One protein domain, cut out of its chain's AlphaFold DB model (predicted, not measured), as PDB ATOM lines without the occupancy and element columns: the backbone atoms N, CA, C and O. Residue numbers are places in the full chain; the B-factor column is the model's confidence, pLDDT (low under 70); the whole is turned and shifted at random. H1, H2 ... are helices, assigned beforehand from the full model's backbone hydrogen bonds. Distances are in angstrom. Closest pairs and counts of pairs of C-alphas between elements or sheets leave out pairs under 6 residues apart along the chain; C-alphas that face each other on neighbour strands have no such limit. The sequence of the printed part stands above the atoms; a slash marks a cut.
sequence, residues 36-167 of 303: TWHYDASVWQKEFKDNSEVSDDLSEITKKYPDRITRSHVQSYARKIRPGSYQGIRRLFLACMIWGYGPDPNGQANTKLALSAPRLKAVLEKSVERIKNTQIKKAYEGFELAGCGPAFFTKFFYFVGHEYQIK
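Overview. This is residues 36 to 167 of the 303 residues of an uncharacterized protein of Dehalococcoidia bacterium CG2_30_46_19 (UniProt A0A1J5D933). What shape do these coordinates make? One helix, H4, runs through the middle of a rounded, all-helix body, with the hairpin of H1 and H2 towards one end of the long axis and H6, H7 and H8 towards the other. H3 and H5 pack on opposite sides of H4. What is it built of? The printed part has 132 residues with eight named helices, H1 to H8 in chain order, and no named strand. It is compact, with a radius of gyration of the C-alphas of 13.6 A and spans of 38 by 29 by 25 A.

Arrangement. How does the printed part begin? H1, residues 41 to 48, and H2, residues 52 to 64, form a hairpin at a shallow tilt of 9 degrees, opposite ways, their closest C-alphas being those of Phe 48 and Ser 55, 5.8 A apart. Residues 37 to 38 pair antiparallel with residues 68 to 69. Is there a hub? H4, residues 86 to 101, is the hub and touches five helices. It forms hairpins with H3, residues 71 to 78 (closest C-alphas Tyr 77 and Leu 92, 5.4 A), and with H5, residues 107 to 115 (Tyr 101 and Gly 107, 5.2 A); H2 touches it with residues 57 to 61 alone, closest at Asp 57 and Arg 91, C-alphas 5.6 A apart. What follows? H6, residues 120 to 132, touches H4 about perpendicular at 89 degrees, closest at the C-alphas of Tyr 86 and Lys 121, 6.9 A, and forms a hairpin with H7, residues 136 to 142 (Ser 127 and Ala 139, C-alphas 5.0 A apart). H8, residues 150 to 163, touches H4 at a steep tilt of 53 degrees, closest at the C-alphas of Phe 93 and Phe 156, 6.0 A; H4 and H7 are apart. Are the helix backbones complete? Every O i to N i+4 pair is within hydrogen-bond range in H1, H2, H4, H5, H6 and H7, against 3 of 4 in H3 and 9 of 10 in H8.

Along the chain. Where do the helices begin and end? H1 begins at C-alpha 41, (-0.243, -5.064, 43.353), and H8 ends at C-alpha 163, (15.680, 13.133, 53.501). How long are the longer ones? From first to last C-alpha, H4 measures 22.4 A, H8 19.8 A, H2 18.5 A and H6 18.3 A.

Size, cuts and confidence. How large is it? The two C-alphas farthest apart, of Asp 50 and Lys 167, are 39.5 A apart. Are there cuts, long links or weak places? The printed part has no cut, no link is long, and no printed residue is under 70 in pLDDT.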
ATOM      1  N   THR A  36      -0.636   1.995  57.541       76.06
ATOM      2  CA  THR A  36      -0.561   0.893  56.582       76.06
ATOM      3  C   THR A  36      -1.712   0.989  55.600       76.06
ATOM      4  O   THR A  36      -2.870   0.816  55.970       76.06
ATOM      5  N   TRP A  37      -1.381   1.200  54.331       78.62
ATOM      6  CA  TRP A  37      -2.354   1.113  53.257       78.62
ATOM      7  C   TRP A  37      -2.218  -0.209  52.536       78.62
ATOM      8  O   TRP A  37      -1.139  -0.554  52.044       78.62
ATOM      9  N   HIS A  38      -3.334  -0.924  52.459       85.94
ATOM     10  CA  HIS A  38      -3.473  -2.048  51.554       85.94
ATOM     11  C   HIS A  38      -3.615  -1.540  50.125       85.94
ATOM     12  O   HIS A  38      -4.285  -0.536  49.868       85.94
ATOM     13  N   TYR A  39      -2.978  -2.241  49.198       87.81
ATOM     14  CA  TYR A  39      -3.127  -1.992  47.774       87.81
ATOM     15  C   TYR A  39      -3.038  -3.314  47.014       87.81
ATOM     16  O   TYR A  39      -2.375  -4.253  47.453       87.81
ATOM     17  N   ASP A  40      -3.707  -3.387  45.867       88.50
ATOM     18  CA  ASP A  40      -3.659  -4.565  45.007       88.50
ATOM     19  C   ASP A  40      -2.529  -4.424  43.981       88.50
ATOM     20  O   ASP A  40      -2.670  -3.748  42.956       88.50
ATOM     21  N   ALA A  41      -1.393  -5.069  44.250       90.62
ATOM     22  CA  ALA A  41      -0.243  -5.064  43.353       90.62
ATOM     23  C   ALA A  41      -0.585  -5.524  41.924       90.62
ATOM     24  O   ALA A  41      -0.010  -4.993  40.973       90.62
ATOM     25  N   SER A  42      -1.528  -6.457  41.753       90.31
ATOM     26  CA  SER A  42      -1.909  -6.977  40.436       90.31
ATOM     27  C   SER A  42      -2.641  -5.924  39.599       90.31
ATOM     28  O   SER A  42      -2.380  -5.789  38.402       90.31
ATOM     29  N   VAL A  43      -3.490  -5.110  40.236       91.06
ATOM     30  CA  VAL A  43      -4.196  -3.996  39.585       91.06
ATOM     31  C   VAL A  43      -3.202  -2.931  39.134       91.06
ATOM     32  O   VAL A  43      -3.255  -2.484  37.987       91.06
ATOM     33  N   TRP A  44      -2.244  -2.574  39.994       93.06
ATOM     34  CA  TRP A  44      -1.172  -1.650  39.627       93.06
ATOM     35  C   TRP A  44      -0.322  -2.210  38.473       93.06
ATOM     36  O   TRP A  44      -0.094  -1.514  37.489       93.06
ATOM     37  N   GLN A  45       0.093  -3.478  38.528       92.25
ATOM     38  CA  GLN A  45       0.896  -4.097  37.463       92.25
ATOM     39  C   GLN A  45       0.160  -4.119  36.123       92.25
ATOM     40  O   GLN A  45       0.739  -3.785  35.090       92.25
ATOM     41  N   LYS A  46      -1.135  -4.448  36.140       93.06
ATOM     42  CA  LYS A  46      -1.979  -4.433  34.945       93.06
ATOM     43  C   LYS A  46      -2.055  -3.041  34.315       93.06
ATOM     44  O   LYS A  46      -1.997  -2.943  33.092       93.06
ATOM     45  N   GLU A  47      -2.173  -1.987  35.122       94.38
ATOM     46  CA  GLU A  47      -2.293  -0.611  34.625       94.38
ATOM     47  C   GLU A  47      -1.008  -0.122  33.932       94.38
ATOM     48  O   GLU A  47      -1.072   0.626  32.951       94.38
ATOM     49  N   PHE A  48       0.157  -0.578  34.404       94.38
ATOM     50  CA  PHE A  48       1.470  -0.120  33.939       94.38
ATOM     51  C   PHE A  48       2.187  -1.059  32.965       94.38
ATOM     52  O   PHE A  48       3.271  -0.707  32.508       94.38
ATOM     53  N   LYS A  49       1.575  -2.186  32.579       93.25
ATOM     54  CA  LYS A  49       2.179  -3.222  31.715       93.25
ATOM     55  C   LYS A  49       2.795  -2.702  30.404       93.25
ATOM     56  O   LYS A  49       3.741  -3.295  29.899       93.25
ATOM     57  N   ASP A  50       2.265  -1.603  29.863       94.00
ATOM     58  CA  ASP A  50       2.699  -1.020  28.585       94.00
ATOM     59  C   ASP A  50       3.856  -0.007  28.754       94.00
ATOM     60  O   ASP A  50       4.334   0.569  27.779       94.00
ATOM     61  N   ASN A  51       4.317   0.232  29.987       94.00
ATOM     62  CA  ASN A  51       5.458   1.087  30.309       94.00
ATOM     63  C   ASN A  51       6.503   0.261  31.070       94.00
ATOM     64  O   ASN A  51       6.382   0.060  32.282       94.00
ATOM     65  N   SER A  52       7.520  -0.222  30.352       93.94
ATOM     66  CA  SER A  52       8.559  -1.100  30.906       93.94
ATOM     67  C   SER A  52       9.292  -0.450  32.074       93.94
ATOM     68  O   SER A  52       9.431  -1.053  33.132       93.94
ATOM     69  N   GLU A  53       9.674   0.818  31.935       94.62
ATOM     70  CA  GLU A  53      10.441   1.498  32.968       94.62
ATOM     71  C   GLU A  53       9.646   1.665  34.280       94.62
ATOM     72  O   GLU A  53      10.198   1.509  35.369       94.62
ATOM     73  N   VAL A  54       8.352   2.001  34.196       95.31
ATOM     74  CA  VAL A  54       7.481   2.093  35.382       95.31
ATOM     75  C   VAL A  54       7.162   0.705  35.937       95.31
ATOM     76  O   VAL A  54       7.101   0.544  37.155       95.31
ATOM     77  N   SER A  55       7.003  -0.301  35.075       94.69
ATOM     78  CA  SER A  55       6.801  -1.693  35.488       94.69
ATOM     79  C   SER A  55       7.984  -2.240  36.286       94.69
ATOM     80  O   SER A  55       7.770  -2.952  37.269       94.69
ATOM     81  N   ASP A  56       9.213  -1.868  35.929       95.56
ATOM     82  CA  ASP A  56      10.416  -2.251  36.674       95.56
ATOM     83  C   ASP A  56      10.424  -1.628  38.078       95.56
ATOM     84  O   ASP A  56      10.647  -2.317  39.076       95.56
ATOM     85  N   ASP A  57      10.115  -0.330  38.175       96.56
ATOM     86  CA  ASP A  57      10.024   0.363  39.464       96.56
ATOM     87  C   ASP A  57       8.899  -0.201  40.338       96.56
ATOM     88  O   ASP A  57       9.087  -0.392  41.542       96.56
ATOM     89  N   LEU A  58       7.744  -0.500  39.739       95.50
ATOM     90  CA  LEU A  58       6.622  -1.120  40.430       95.50
ATOM     91  C   LEU A  58       6.982  -2.523  40.919       95.50
ATOM     92  O   LEU A  58       6.677  -2.853  42.059       95.50
ATOM     93  N   SER A  59       7.661  -3.325  40.099       95.06
ATOM     94  CA  SER A  59       8.094  -4.674  40.471       95.06
ATOM     95  C   SER A  59       9.074  -4.653  41.641       95.06
ATOM     96  O   SER A  59       8.998  -5.512  42.517       95.06
ATOM     97  N   GLU A  60       9.964  -3.658  41.716       95.25
ATOM     98  CA  GLU A  60      10.819  -3.485  42.895       95.25
ATOM     99  C   GLU A  60       9.996  -3.179  44.154       95.25
ATOM    100  O   GLU A  60      10.263  -3.746  45.221       95.25
ATOM    101  N   ILE A  61       8.980  -2.318  44.034       95.75
ATOM    102  CA  ILE A  61       8.098  -1.966  45.150       95.75
ATOM    103  C   ILE A  61       7.284  -3.180  45.602       95.75
ATOM    104  O   ILE A  61       7.339  -3.531  46.781       95.75
ATOM    105  N   THR A  62       6.582  -3.852  44.689       94.31
ATOM    106  CA  THR A  62       5.673  -4.961  45.010       94.31
ATOM    107  C   THR A  62       6.424  -6.210  45.456       94.31
ATOM    108  O   THR A  62       5.968  -6.899  46.361       94.31
ATOM    109  N   LYS A  63       7.628  -6.475  44.929       94.62
ATOM    110  CA  LYS A  63       8.480  -7.568  45.425       94.62
ATOM    111  C   LYS A  63       8.834  -7.392  46.900       94.62
ATOM    112  O   LYS A  63       8.930  -8.374  47.632       94.62
ATOM    113  N   LYS A  64       9.073  -6.152  47.334       94.38
ATOM    114  CA  LYS A  64       9.432  -5.854  48.725       94.38
ATOM    115  C   LYS A  64       8.204  -5.716  49.627       94.38
ATOM    116  O   LYS A  64       8.282  -6.031  50.812       94.38
ATOM    117  N   TYR A  65       7.104  -5.228  49.069       93.69
ATOM    118  CA  TYR A  65       5.915  -4.790  49.788       93.69
ATOM    119  C   TYR A  65       4.647  -5.244  49.051       93.69
ATOM    120  O   TYR A  65       3.963  -4.402  48.480       93.69
ATOM    121  N   PRO A  66       4.335  -6.549  49.003       89.44
ATOM    122  CA  PRO A  66       3.377  -7.108  48.040       89.44
ATOM    123  C   PRO A  66       1.925  -6.668  48.238       89.44
ATOM    124  O   PRO A  66       1.191  -6.560  47.263       89.44
ATOM    125  N   ASP A  67       1.512  -6.419  49.477       88.25
ATOM    126  CA  ASP A  67       0.112  -6.189  49.851       88.25
ATOM    127  C   ASP A  67      -0.102  -4.897  50.648       88.25
ATOM    128  O   ASP A  67      -1.240  -4.525  50.946       88.25
ATOM    129  N   ARG A  68       0.987  -4.232  51.051       91.25
ATOM    130  CA  ARG A  68       0.934  -3.116  51.993       91.25
ATOM    131  C   ARG A  68       2.096  -2.151  51.837       91.25
ATOM    132  O   ARG A  68       3.243  -2.571  51.717       91.25
ATOM    133  N   ILE A  69       1.837  -0.854  51.941       92.44
ATOM    134  CA  ILE A  69       2.881   0.174  51.990       92.44
ATOM    135  C   ILE A  69       2.623   1.133  53.154       92.44
ATOM    136  O   ILE A  69       1.486   1.495  53.437       92.44
ATOM    137  N   THR A  70       3.691   1.523  53.848       92.06
ATOM    138  CA  THR A  70       3.641   2.401  55.024       92.06
ATOM    139  C   THR A  70       4.460   3.665  54.777       92.06
ATOM    140  O   THR A  70       5.310   3.709  53.877       92.06
ATOM    141  N   ARG A  71       4.284   4.677  55.633       92.19
ATOM    142  CA  ARG A  71       5.089   5.909  55.620       92.19
ATOM    143  C   ARG A  71       6.597   5.612  55.676       92.19
ATOM    144  O   ARG A  71       7.373   6.161  54.892       92.19
ATOM    145  N   SER A  72       7.013   4.675  56.531       91.19
ATOM    146  CA  SER A  72       8.422   4.276  56.681       91.19
ATOM    147  C   SER A  72       8.969   3.519  55.459       91.19
ATOM    148  O   SER A  72      10.151   3.653  55.121       91.19
ATOM    149  N   HIS A  73       8.121   2.771  54.740       94.56
ATOM    150  CA  HIS A  73       8.491   2.142  53.470       94.56
ATOM    151  C   HIS A  73       8.795   3.193  52.399       94.56
ATOM    152  O   HIS A  73       9.845   3.103  51.755       94.56
ATOM    153  N   VAL A  74       7.947   4.215  52.248       96.12
ATOM    154  CA  VAL A  74       8.178   5.313  51.289       96.12
ATOM    155  C   VAL A  74       9.451   6.087  51.642       96.12
ATOM    156  O   VAL A  74      10.302   6.317  50.781       96.12
ATOM    157  N   GLN A  75       9.663   6.374  52.927       95.25
ATOM    158  CA  GLN A  75      10.890   7.004  53.419       95.25
ATOM    159  C   GLN A  75      12.155   6.186  53.097       95.25
ATOM    160  O   GLN A  75      13.232   6.743  52.884       95.25
ATOM    161  N   SER A  76      12.060   4.853  53.027       95.50
ATOM    162  CA  SER A  76      13.189   4.008  52.613       95.50
ATOM    163  C   SER A  76      13.597   4.207  51.147       95.50
ATOM    164  O   SER A  76      14.757   3.969  50.817       95.50
ATOM    165  N   TYR A  77      12.685   4.661  50.279       96.56
ATOM    166  CA  TYR A  77      13.010   5.016  48.895       96.56
ATOM    167  C   TYR A  77      13.657   6.393  48.793       96.56
ATOM    168  O   TYR A  77      14.586   6.548  48.006       96.56
ATOM    169  N   ALA A  78      13.243   7.357  49.621       95.88
ATOM    170  CA  ALA A  78      13.876   8.675  49.668       95.88
ATOM    171  C   ALA A  78      15.373   8.574  50.017       95.88
ATOM    172  O   ALA A  78      16.206   9.072  49.262       95.88
ATOM    173  N   ARG A  79      15.713   7.774  51.040       94.81
ATOM    174  CA  ARG A  79      17.099   7.454  51.450       94.81
ATOM    175  C   ARG A  79      17.967   6.815  50.364       94.81
ATOM    176  O   ARG A  79      19.189   6.794  50.468       94.81
ATOM    177  N   LYS A  80      17.351   6.220  49.341       93.06
ATOM    178  CA  LYS A  80      18.050   5.521  48.252       93.06
ATOM    179  C   LYS A  80      18.264   6.390  47.017       93.06
ATOM    180  O   LYS A  80      18.884   5.918  46.060       93.06
ATOM    181  N   ILE A  81      17.757   7.624  46.999       92.56
ATOM    182  CA  ILE A  81      17.936   8.522  45.859       92.56
ATOM    183  C   ILE A  81      19.416   8.878  45.742       92.56
ATOM    184  O   ILE A  81      19.975   9.612  46.551       92.56
ATOM    185  N   ARG A  82      20.056   8.365  44.690       89.38
ATOM    186  CA  ARG A  82      21.425   8.747  44.334       89.38
ATOM    187  C   ARG A  82      21.410  10.084  43.583       89.38
ATOM    188  O   ARG A  82      20.490  10.305  42.788       89.38
ATOM    189  N   PRO A  83      22.420  10.955  43.764       84.50
ATOM    190  CA  PRO A  83      22.565  12.164  42.957       84.50
ATOM    191  C   PRO A  83      22.477  11.851  41.455       84.50
ATOM    192  O   PRO A  83      23.138  10.934  40.973       84.50
ATOM    193  N   GLY A  84      21.623  12.578  40.729       83.94
ATOM    194  CA  GLY A  84      21.412  12.387  39.288       83.94
ATOM    195  C   GLY A  84      20.596  11.147  38.887       83.94
ATOM    196  O   GLY A  84      20.375  10.930  37.698       83.94
ATOM    197  N   SER A  85      20.121  10.328  39.836       93.69
ATOM    198  CA  SER A  85      19.318   9.140  39.522       93.69
ATOM    199  C   SER A  85      17.841   9.484  39.348       93.69
ATOM    200  O   SER A  85      17.064   9.484  40.306       93.69
ATOM    201  N   TYR A  86      17.435   9.716  38.101       96.69
ATOM    202  CA  TYR A  86      16.024   9.893  37.758       96.69
ATOM    203  C   TYR A  86      15.166   8.684  38.160       96.69
ATOM    204  O   TYR A  86      14.081   8.862  38.710       96.69
ATOM    205  N   GLN A  87      15.665   7.458  37.962       96.62
ATOM    206  CA  GLN A  87      14.945   6.236  38.333       96.62
ATOM    207  C   GLN A  87      14.608   6.208  39.830       96.62
ATOM    208  O   GLN A  87      13.468   5.940  40.200       96.62
ATOM    209  N   GLY A  88      15.562   6.557  40.702       97.25
ATOM    210  CA  GLY A  88      15.312   6.628  42.145       97.25
ATOM    211  C   GLY A  88      14.250   7.671  42.507       97.25
ATOM    212  O   GLY A  88      13.378   7.408  43.335       97.25
ATOM    213  N   ILE A  89      14.277   8.832  41.843       98.19
ATOM    214  CA  ILE A  89      13.285   9.897  42.040       98.19
ATOM    215  C   ILE A  89      11.892   9.442  41.574       98.19
ATOM    216  O   ILE A  89      10.913   9.628  42.299       98.19
ATOM    217  N   ARG A  90      11.789   8.817  40.394       98.25
ATOM    218  CA  ARG A  90      10.520   8.292  39.873       98.25
ATOM    219  C   ARG A  90       9.968   7.182  40.762       98.25
ATOM    220  O   ARG A  90       8.772   7.178  41.033       98.25
ATOM    221  N   ARG A  91      10.821   6.291  41.274       97.88
ATOM    222  CA  ARG A  91      10.414   5.231  42.204       97.88
ATOM    223  C   ARG A  91       9.891   5.786  43.523       97.88
ATOM    224  O   ARG A  91       8.863   5.314  43.998       97.88
ATOM    225  N   LEU A  92      10.538   6.812  44.088       98.38
ATOM    226  CA  LEU A  92       9.992   7.521  45.251       98.38
ATOM    227  C   LEU A  92       8.618   8.120  44.925       98.38
ATOM    228  O   LEU A  92       7.683   7.961  45.708       98.38
ATOM    229  N   PHE A  93       8.486   8.794  43.781       98.56
ATOM    230  CA  PHE A  93       7.216   9.381  43.363       98.56
ATOM    231  C   PHE A  93       6.114   8.318  43.228       98.56
ATOM    232  O   PHE A  93       5.039   8.491  43.796       98.56
ATOM    233  N   LEU A  94       6.395   7.185  42.576       98.00
ATOM    234  CA  LEU A  94       5.467   6.058  42.459       98.00
ATOM    235  C   LEU A  94       5.091   5.481  43.834       98.00
ATOM    236  O   LEU A  94       3.910   5.290  44.107       98.00
ATOM    237  N   ALA A  95       6.061   5.280  44.731       97.75
ATOM    238  CA  ALA A  95       5.798   4.823  46.096       97.75
ATOM    239  C   ALA A  95       4.889   5.797  46.872       97.75
ATOM    240  O   ALA A  95       3.996   5.356  47.593       97.75
ATOM    241  N   CYS A  96       5.060   7.113  46.682       97.62
ATOM    242  CA  CYS A  96       4.166   8.123  47.257       97.62
ATOM    243  C   CYS A  96       2.739   8.009  46.711       97.62
ATOM    244  O   CYS A  96       1.795   8.230  47.465       97.62
ATOM    245  N   MET A  97       2.568   7.696  45.422       97.19
ATOM    246  CA  MET A  97       1.240   7.537  44.826       97.19
ATOM    247  C   MET A  97       0.544   6.274  45.338       97.19
ATOM    248  O   MET A  97      -0.612   6.355  45.737       97.19
ATOM    249  N   ILE A  98       1.248   5.138  45.400       95.69
ATOM    250  CA  ILE A  98       0.695   3.884  45.939       95.69
ATOM    251  C   ILE A  98       0.268   4.084  47.399       95.69
ATOM    252  O   ILE A  98      -0.852   3.743  47.767       95.69
ATOM    253  N   TRP A  99       1.129   4.703  48.215       95.06
ATOM    254  CA  TRP A  99       0.815   5.005  49.614       95.06
ATOM    255  C   TRP A  99      -0.310   6.035  49.764       95.06
ATOM    256  O   TRP A  99      -1.146   5.897  50.645       95.06
ATOM    257  N   GLY A 100      -0.349   7.060  48.912       92.31
ATOM    258  CA  GLY A 100      -1.335   8.134  49.008       92.31
ATOM    259  C   GLY A 100      -2.734   7.755  48.522       92.31
ATOM    260  O   GLY A 100      -3.705   8.252  49.080       92.31
ATOM    261  N   TYR A 101      -2.845   6.925  47.481       89.81
ATOM    262  CA  TYR A 101      -4.139   6.468  46.962       89.81
ATOM    263  C   TYR A 101      -4.671   5.242  47.703       89.81
ATOM    264  O   TYR A 101      -5.887   5.086  47.799       89.81
ATOM    265  N   GLY A 102      -3.788   4.374  48.211       86.25
ATOM    266  CA  GLY A 102      -4.190   3.123  48.848       86.25
ATOM    267  C   GLY A 102      -5.182   2.344  47.964       86.25
ATOM    268  O   GLY A 102      -4.828   2.004  46.829       86.25
ATOM    269  N   PRO A 103      -6.417   2.087  48.439       80.56
ATOM    270  CA  PRO A 103      -7.434   1.347  47.692       80.56
ATOM    271  C   PRO A 103      -8.266   2.190  46.703       80.56
ATOM    272  O   PRO A 103      -9.164   1.634  46.077       80.56
ATOM    273  N   ASP A 104      -8.028   3.502  46.554       84.19
ATOM    274  CA  ASP A 104      -8.821   4.351  45.646       84.19
ATOM    275  C   ASP A 104      -8.737   3.833  44.192       84.19
ATOM    276  O   ASP A 104      -7.638   3.786  43.621       84.19
ATOM    277  N   PRO A 105      -9.876   3.488  43.557       80.00
ATOM    278  CA  PRO A 105      -9.906   2.928  42.204       80.00
ATOM    279  C   PRO A 105      -9.429   3.903  41.119       80.00
ATOM    280  O   PRO A 105      -9.121   3.488  40.005       80.00
ATOM    281  N   ASN A 106      -9.365   5.206  41.409       88.00
ATOM    282  CA  ASN A 106      -8.851   6.205  40.473       88.00
ATOM    283  C   ASN A 106      -7.331   6.379  40.579       88.00
ATOM    284  O   ASN A 106      -6.734   7.086  39.758       88.00
ATOM    285  N   GLY A 107      -6.695   5.789  41.593       91.31
ATOM    286  CA  GLY A 107      -5.292   6.030  41.904       91.31
ATOM    287  C   GLY A 107      -4.345   5.599  40.795       91.31
ATOM    288  O   GLY A 107      -3.438   6.349  40.427       91.31
ATOM    289  N   GLN A 108      -4.588   4.435  40.197       93.94
ATOM    290  CA  GLN A 108      -3.732   3.875  39.154       93.94
ATOM    291  C   GLN A 108      -3.836   4.700  37.865       93.94
ATOM    292  O   GLN A 108      -2.811   5.114  37.320       93.94
ATOM    293  N   ALA A 109      -5.057   5.036  37.434       94.31
ATOM    294  CA  ALA A 109      -5.295   5.853  36.244       94.31
ATOM    295  C   ALA A 109      -4.686   7.261  36.380       94.31
ATOM    296  O   ALA A 109      -3.972   7.727  35.490       94.31
ATOM    297  N   ASN A 110      -4.890   7.922  37.524       95.56
ATOM    298  CA  ASN A 110      -4.292   9.229  37.805       95.56
ATOM    299  C   ASN A 110      -2.762   9.170  37.854       95.56
ATOM    300  O   ASN A 110      -2.081  10.039  37.303       95.56
ATOM    301  N   THR A 111      -2.209   8.121  38.467       97.06
ATOM    302  CA  THR A 111      -0.759   7.919  38.519       97.06
ATOM    303  C   THR A 111      -0.186   7.671  37.130       97.06
ATOM    304  O   THR A 111       0.864   8.217  36.800       97.06
ATOM    305  N   LYS A 112      -0.887   6.926  36.270       96.75
ATOM    306  CA  LYS A 112      -0.481   6.709  34.878       96.75
ATOM    307  C   LYS A 112      -0.519   7.981  34.054       96.75
ATOM    308  O   LYS A 112       0.421   8.218  33.297       96.75
ATOM    309  N   LEU A 113      -1.531   8.829  34.239       97.06
ATOM    310  CA  LEU A 113      -1.577  10.154  33.617       97.06
ATOM    311  C   LEU A 113      -0.373  11.006  34.035       97.06
ATOM    312  O   LEU A 113       0.275  11.613  33.181       97.06
ATOM    313  N   ALA A 114      -0.026  11.004  35.325       97.62
ATOM    314  CA  ALA A 114       1.130  11.744  35.826       97.62
ATOM    315  C   ALA A 114       2.449  11.182  35.274       97.62
ATOM    316  O   ALA A 114       3.302  11.945  34.819       97.62
ATOM    317  N   LEU A 115       2.601   9.854  35.285       97.38
ATOM    318  CA  LEU A 115       3.818   9.163  34.857       97.38
ATOM    319  C   LEU A 115       4.022   9.154  33.332       97.38
ATOM    320  O   LEU A 115       5.146   9.000  32.864       97.38
ATOM    321  N   SER A 116       2.959   9.354  32.557       96.44
ATOM    322  CA  SER A 116       3.027   9.471  31.093       96.44
ATOM    323  C   SER A 116       3.302  10.900  30.618       96.44
ATOM    324  O   SER A 116       3.402  11.147  29.418       96.44
ATOM    325  N   ALA A 117       3.400  11.873  31.531       97.00
ATOM    326  CA  ALA A 117       3.598  13.265  31.154       97.00
ATOM    327  C   ALA A 117       4.983  13.474  30.500       97.00
ATOM    328  O   ALA A 117       5.997  13.170  31.133       97.00
ATOM    329  N   PRO A 118       5.079  14.116  29.315       96.75
ATOM    330  CA  PRO A 118       6.368  14.373  28.655       96.75
ATOM    331  C   PRO A 118       7.363  15.164  29.519       96.75
ATOM    332  O   PRO A 118       8.576  15.021  29.397       96.75
ATOM    333  N   ARG A 119       6.843  15.997  30.430       97.19
ATOM    334  CA  ARG A 119       7.631  16.817  31.361       97.19
ATOM    335  C   ARG A 119       7.950  16.142  32.699       97.19
ATOM    336  O   ARG A 119       8.522  16.807  33.560       97.19
ATOM    337  N   LEU A 120       7.582  14.871  32.903       97.81
ATOM    338  CA  LEU A 120       7.717  14.169  34.187       97.81
ATOM    339  C   LEU A 120       9.123  14.307  34.775       97.81
ATOM    340  O   LEU A 120       9.273  14.797  35.893       97.81
ATOM    341  N   LYS A 121      10.147  13.925  34.002       97.94
ATOM    342  CA  LYS A 121      11.546  13.965  34.442       97.94
ATOM    343  C   LYS A 121      11.954  15.353  34.924       97.94
ATOM    344  O   LYS A 121      12.364  15.507  36.072       97.94
ATOM    345  N   ALA A 122      11.741  16.364  34.084       98.00
ATOM    346  CA  ALA A 122      12.083  17.745  34.402       98.00
ATOM    347  C   ALA A 122      11.330  18.264  35.640       98.00
ATOM    348  O   ALA A 122      11.915  18.967  36.460       98.00
ATOM    349  N   VAL A 123      10.047  17.918  35.802       98.44
ATOM    350  CA  VAL A 123       9.250  18.328  36.968       98.44
ATOM    351  C   VAL A 123       9.777  17.687  38.249       98.44
ATOM    352  O   VAL A 123       9.957  18.396  39.242       98.44
ATOM    353  N   LEU A 124      10.045  16.379  38.245       98.38
ATOM    354  CA  LEU A 124      10.520  15.675  39.434       98.38
ATOM    355  C   LEU A 124      11.929  16.128  39.841       98.38
ATOM    356  O   LEU A 124      12.127  16.506  40.995       98.38
ATOM    357  N   GLU A 125      12.884  16.166  38.905       98.00
ATOM    358  CA  GLU A 125      14.270  16.584  39.176       98.00
ATOM    359  C   GLU A 125      14.330  18.022  39.705       98.00
ATOM    360  O   GLU A 125      14.920  18.280  40.757       98.00
ATOM    361  N   LYS A 126      13.628  18.951  39.044       98.12
ATOM    362  CA  LYS A 126      13.576  20.359  39.459       98.12
ATOM    363  C   LYS A 126      12.896  20.544  40.810       98.12
ATOM    364  O   LYS A 126      13.233  21.463  41.553       98.12
ATOM    365  N   SER A 127      11.925  19.698  41.142       98.25
ATOM    366  CA  SER A 127      11.273  19.738  42.450       98.25
ATOM    367  C   SER A 127      12.209  19.258  43.551       98.25
ATOM    368  O   SER A 127      12.306  19.929  44.575       98.25
ATOM    369  N   VAL A 128      12.958  18.175  43.323       98.06
ATOM    370  CA  VAL A 128      13.991  17.709  44.262       98.06
ATOM    371  C   VAL A 128      15.049  18.787  44.483       98.06
ATOM    372  O   VAL A 128      15.337  19.133  45.626       98.06
ATOM    373  N   GLU A 129      15.573  19.374  43.406       97.50
ATOM    374  CA  GLU A 129      16.550  20.464  43.471       97.50
ATOM    375  C   GLU A 129      16.014  21.661  44.273       97.50
ATOM    376  O   GLU A 129      16.689  22.187  45.160       97.50
ATOM    377  N   ARG A 130      14.778  22.089  43.999       97.81
ATOM    378  CA  ARG A 130      14.157  23.221  44.696       97.81
ATOM    379  C   ARG A 130      13.923  22.931  46.173       97.81
ATOM    380  O   ARG A 130      14.213  23.802  46.985       97.81
ATOM    381  N   ILE A 131      13.426  21.747  46.531       97.94
ATOM    382  CA  ILE A 131      13.220  21.372  47.938       97.94
ATOM    383  C   ILE A 131      14.560  21.313  48.676       97.94
ATOM    384  O   ILE A 131      14.677  21.919  49.739       97.94
ATOM    385  N   LYS A 132      15.590  20.696  48.078       96.06
ATOM    386  CA  LYS A 132      16.950  20.640  48.638       96.06
ATOM    387  C   LYS A 132      17.527  22.032  48.925       96.06
ATOM    388  O   LYS A 132      18.226  22.214  49.912       96.06
ATOM    389  N   ASN A 133      17.206  23.016  48.087       96.31
ATOM    390  CA  ASN A 133      17.634  24.409  48.240       96.31
ATOM    391  C   ASN A 133      16.629  25.286  49.023       96.31
ATOM    392  O   ASN A 133      16.643  26.509  48.886       96.31
ATOM    393  N   THR A 134      15.701  24.685  49.781       96.19
ATOM    394  CA  THR A 134      14.672  25.385  50.585       96.19
ATOM    395  C   THR A 134      13.758  26.311  49.757       96.19
ATOM    396  O   THR A 134      13.060  27.182  50.272       96.19
ATOM    397  N   GLN A 135      13.676  26.106  48.441       97.50
ATOM    398  CA  GLN A 135      12.818  26.859  47.522       97.50
ATOM    399  C   GLN A 135      11.407  26.247  47.436       97.50
ATOM    400  O   GLN A 135      10.869  26.045  46.344       97.50
ATOM    401  N   ILE A 136      10.791  25.963  48.589       98.06
ATOM    402  CA  ILE A 136       9.538  25.190  48.710       98.06
ATOM    403  C   ILE A 136       8.394  25.816  47.902       98.06
ATOM    404  O   ILE A 136       7.744  25.129  47.115       98.06
ATOM    405  N   LYS A 137       8.200  27.139  48.000       97.81
ATOM    406  CA  LYS A 137       7.183  27.862  47.214       97.81
ATOM    407  C   LYS A 137       7.369  27.662  45.707       97.81
ATOM    408  O   LYS A 137       6.403  27.385  45.002       97.81
ATOM    409  N   LYS A 138       8.613  27.746  45.218       98.25
ATOM    410  CA  LYS A 138       8.922  27.532  43.795       98.25
ATOM    411  C   LYS A 138       8.679  26.076  43.398       98.25
ATOM    412  O   LYS A 138       8.192  25.839  42.297       98.25
ATOM    413  N   ALA A 139       9.018  25.106  44.252       98.44
ATOM    414  CA  ALA A 139       8.720  23.693  44.000       98.44
ATOM    415  C   ALA A 139       7.207  23.488  43.838       98.44
ATOM    416  O   ALA A 139       6.770  22.969  42.817       98.44
ATOM    417  N   TYR A 140       6.412  24.014  44.773       98.50
ATOM    418  CA  TYR A 140       4.949  23.946  44.740       98.50
ATOM    419  C   TYR A 140       4.346  24.592  43.486       98.50
ATOM    420  O   TYR A 140       3.489  24.004  42.829       98.50
ATOM    421  N   GLU A 141       4.794  25.797  43.130       98.00
ATOM    422  CA  GLU A 141       4.284  26.525  41.962       98.00
ATOM    423  C   GLU A 141       4.661  25.851  40.638       98.00
ATOM    424  O   GLU A 141       3.874  25.880  39.699       98.00
ATOM    425  N   GLY A 142       5.840  25.226  40.565       97.44
ATOM    426  CA  GLY A 142       6.336  24.589  39.342       97.44
ATOM    427  C   GLY A 142       6.023  23.102  39.190       97.44
ATOM    428  O   GLY A 142       6.293  22.555  38.123       97.44
ATOM    429  N   PHE A 143       5.506  22.432  40.221       98.19
ATOM    430  CA  PHE A 143       5.152  21.020  40.119       98.19
ATOM    431  C   PHE A 143       3.809  20.889  39.439       98.19
ATOM    432  O   PHE A 143       2.802  21.177  40.070       98.19
ATOM    433  N   GLU A 144       3.749  20.436  38.194       95.94
ATOM    434  CA  GLU A 144       2.491  20.312  37.466       95.94
ATOM    435  C   GLU A 144       2.487  19.019  36.646       95.94
ATOM    436  O   GLU A 144       3.259  18.858  35.706       95.94
ATOM    437  N   LEU A 145       1.629  18.068  37.012       97.44
ATOM    438  CA  LEU A 145       1.437  16.800  36.311       97.44
ATOM    439  C   LEU A 145      -0.061  16.494  36.303       97.44
ATOM    440  O   LEU A 145      -0.725  16.638  37.333       97.44
ATOM    441  N   ALA A 146      -0.598  16.109  35.145       95.06
ATOM    442  CA  ALA A 146      -1.993  15.688  35.047       95.06
ATOM    443  C   ALA A 146      -2.234  14.484  35.970       95.06
ATOM    444  O   ALA A 146      -1.347  13.655  36.138       95.06
ATOM    445  N   GLY A 147      -3.397  14.419  36.619       92.56
ATOM    446  CA  GLY A 147      -3.697  13.366  37.597       92.56
ATOM    447  C   GLY A 147      -2.999  13.518  38.957       92.56
ATOM    448  O   GLY A 147      -3.343  12.797  39.881       92.56
ATOM    449  N   CYS A 148      -2.078  14.475  39.148       96.19
ATOM    450  CA  CYS A 148      -1.380  14.668  40.426       96.19
ATOM    451  C   CYS A 148      -1.718  16.023  41.072       96.19
ATOM    452  O   CYS A 148      -1.164  17.076  40.731       96.19
ATOM    453  N   GLY A 149      -2.650  15.996  42.027       95.00
ATOM    454  CA  GLY A 149      -3.056  17.168  42.808       95.00
ATOM    455  C   GLY A 149      -2.132  17.485  44.001       95.00
ATOM    456  O   GLY A 149      -1.277  16.671  44.358       95.00
ATOM    457  N   PRO A 150      -2.331  18.641  44.674       96.31
ATOM    458  CA  PRO A 150      -1.558  19.044  45.856       96.31
ATOM    459  C   PRO A 150      -1.485  18.011  46.973       96.31
ATOM    460  O   PRO A 150      -0.408  17.802  47.527       96.31
ATOM    461  N   ALA A 151      -2.584  17.307  47.248       93.25
ATOM    462  CA  ALA A 151      -2.629  16.254  48.265       93.25
ATOM    463  C   ALA A 151      -1.623  15.115  48.023       93.25
ATOM    464  O   ALA A 151      -1.215  14.444  48.971       93.25
ATOM    465  N   PHE A 152      -1.208  14.914  46.768       95.69
ATOM    466  CA  PHE A 152      -0.291  13.854  46.361       95.69
ATOM    467  C   PHE A 152       1.136  14.369  46.201       95.69
ATOM    468  O   PHE A 152       2.060  13.802  46.782       95.69
ATOM    469  N   PHE A 153       1.354  15.473  45.479       98.00
ATOM    470  CA  PHE A 153       2.725  15.956  45.288       98.00
ATOM    471  C   PHE A 153       3.343  16.527  46.575       98.00
ATOM    472  O   PHE A 153       4.563  16.504  46.720       98.00
ATOM    473  N   THR A 154       2.540  16.997  47.539       98.50
ATOM    474  CA  THR A 154       3.071  17.413  48.852       98.50
ATOM    475  C   THR A 154       3.591  16.230  49.668       98.50
ATOM    476  O   THR A 154       4.545  16.407  50.417       98.50
ATOM    477  N   LYS A 155       3.080  15.007  49.452       98.38
ATOM    478  CA  LYS A 155       3.669  13.771  50.007       98.38
ATOM    479  C   LYS A 155       5.072  13.542  49.451       98.38
ATOM    480  O   LYS A 155       6.010  13.315  50.206       98.38
ATOM    481  N   PHE A 156       5.236  13.689  48.137       98.69
ATOM    482  CA  PHE A 156       6.552  13.622  47.503       98.69
ATOM    483  C   PHE A 156       7.511  14.687  48.063       98.69
ATOM    484  O   PHE A 156       8.643  14.361  48.414       98.69
ATOM    485  N   PHE A 157       7.058  15.937  48.224       98.69
ATOM    486  CA  PHE A 157       7.881  16.985  48.836       98.69
ATOM    487  C   PHE A 157       8.264  16.666  50.272       98.69
ATOM    488  O   PHE A 157       9.425  16.865  50.613       98.69
ATOM    489  N   TYR A 158       7.332  16.154  51.078       98.62
ATOM    490  CA  TYR A 158       7.583  15.752  52.457       98.62
ATOM    491  C   TYR A 158       8.736  14.756  52.546       98.62
ATOM    492  O   TYR A 158       9.703  15.016  53.254       98.62
ATOM    493  N   PHE A 159       8.701  13.667  51.773       98.31
ATOM    494  CA  PHE A 159       9.762  12.659  51.833       98.31
ATOM    495  C   PHE A 159      11.110  13.180  51.323       98.31
ATOM    496  O   PHE A 159      12.145  12.850  51.900       98.31
ATOM    497  N   VAL A 160      11.116  14.029  50.290       98.12
ATOM    498  CA  VAL A 160      12.347  14.695  49.831       98.12
ATOM    499  C   VAL A 160      12.877  15.651  50.905       98.12
ATOM    500  O   VAL A 160      14.059  15.626  51.228       98.12
ATOM    501  N   GLY A 161      12.015  16.487  51.481       97.69
ATOM    502  CA  GLY A 161      12.381  17.446  52.517       97.69
ATOM    503  C   GLY A 161      12.882  16.765  53.785       97.69
ATOM    504  O   GLY A 161      13.853  17.230  54.372       97.69
ATOM    505  N   HIS A 162      12.275  15.639  54.160       96.62
ATOM    506  CA  HIS A 162      12.706  14.824  55.286       96.62
ATOM    507  C   HIS A 162      14.102  14.241  55.036       96.62
ATOM    508  O   HIS A 162      14.951  14.299  55.923       96.62
ATOM    509  N   GLU A 163      14.363  13.687  53.848       96.06
ATOM    510  CA  GLU A 163      15.680  13.133  53.501       96.06
ATOM    511  C   GLU A 163      16.788  14.188  53.583       96.06
ATOM    512  O   GLU A 163      17.846  13.949  54.158       96.06
ATOM    513  N   TYR A 164      16.524  15.389  53.068       95.94
ATOM    514  CA  TYR A 164      17.480  16.497  53.092       95.94
ATOM    515  C   TYR A 164      17.406  17.360  54.364       95.94
ATOM    516  O   TYR A 164      18.042  18.410  54.412       95.94
ATOM    517  N   GLN A 165      16.642  16.941  55.382       95.56
ATOM    518  CA  GLN A 165      16.486  17.637  56.670       95.56
ATOM    519  C   GLN A 165      16.122  19.130  56.531       95.56
ATOM    520  O   GLN A 165      16.619  19.996  57.254       95.56
ATOM    521  N   ILE A 166      15.249  19.444  55.574       95.81
ATOM    522  CA  ILE A 166      14.857  20.816  55.243       95.81
ATOM    523  C   ILE A 166      13.981  21.413  56.349       95.81
ATOM    524  O   ILE A 166      13.053  20.767  56.832       95.81
ATOM    525  N   LYS A 167      14.249  22.678  56.707       94.00
ATOM    526  CA  LYS A 167      13.447  23.470  57.654       94.00
ATOM    527  C   LYS A 167      12.985  24.801  57.023       94.00
ATOM    528  O   LYS A 167      13.823  25.494  56.440       94.00
TER     529      LYS A 167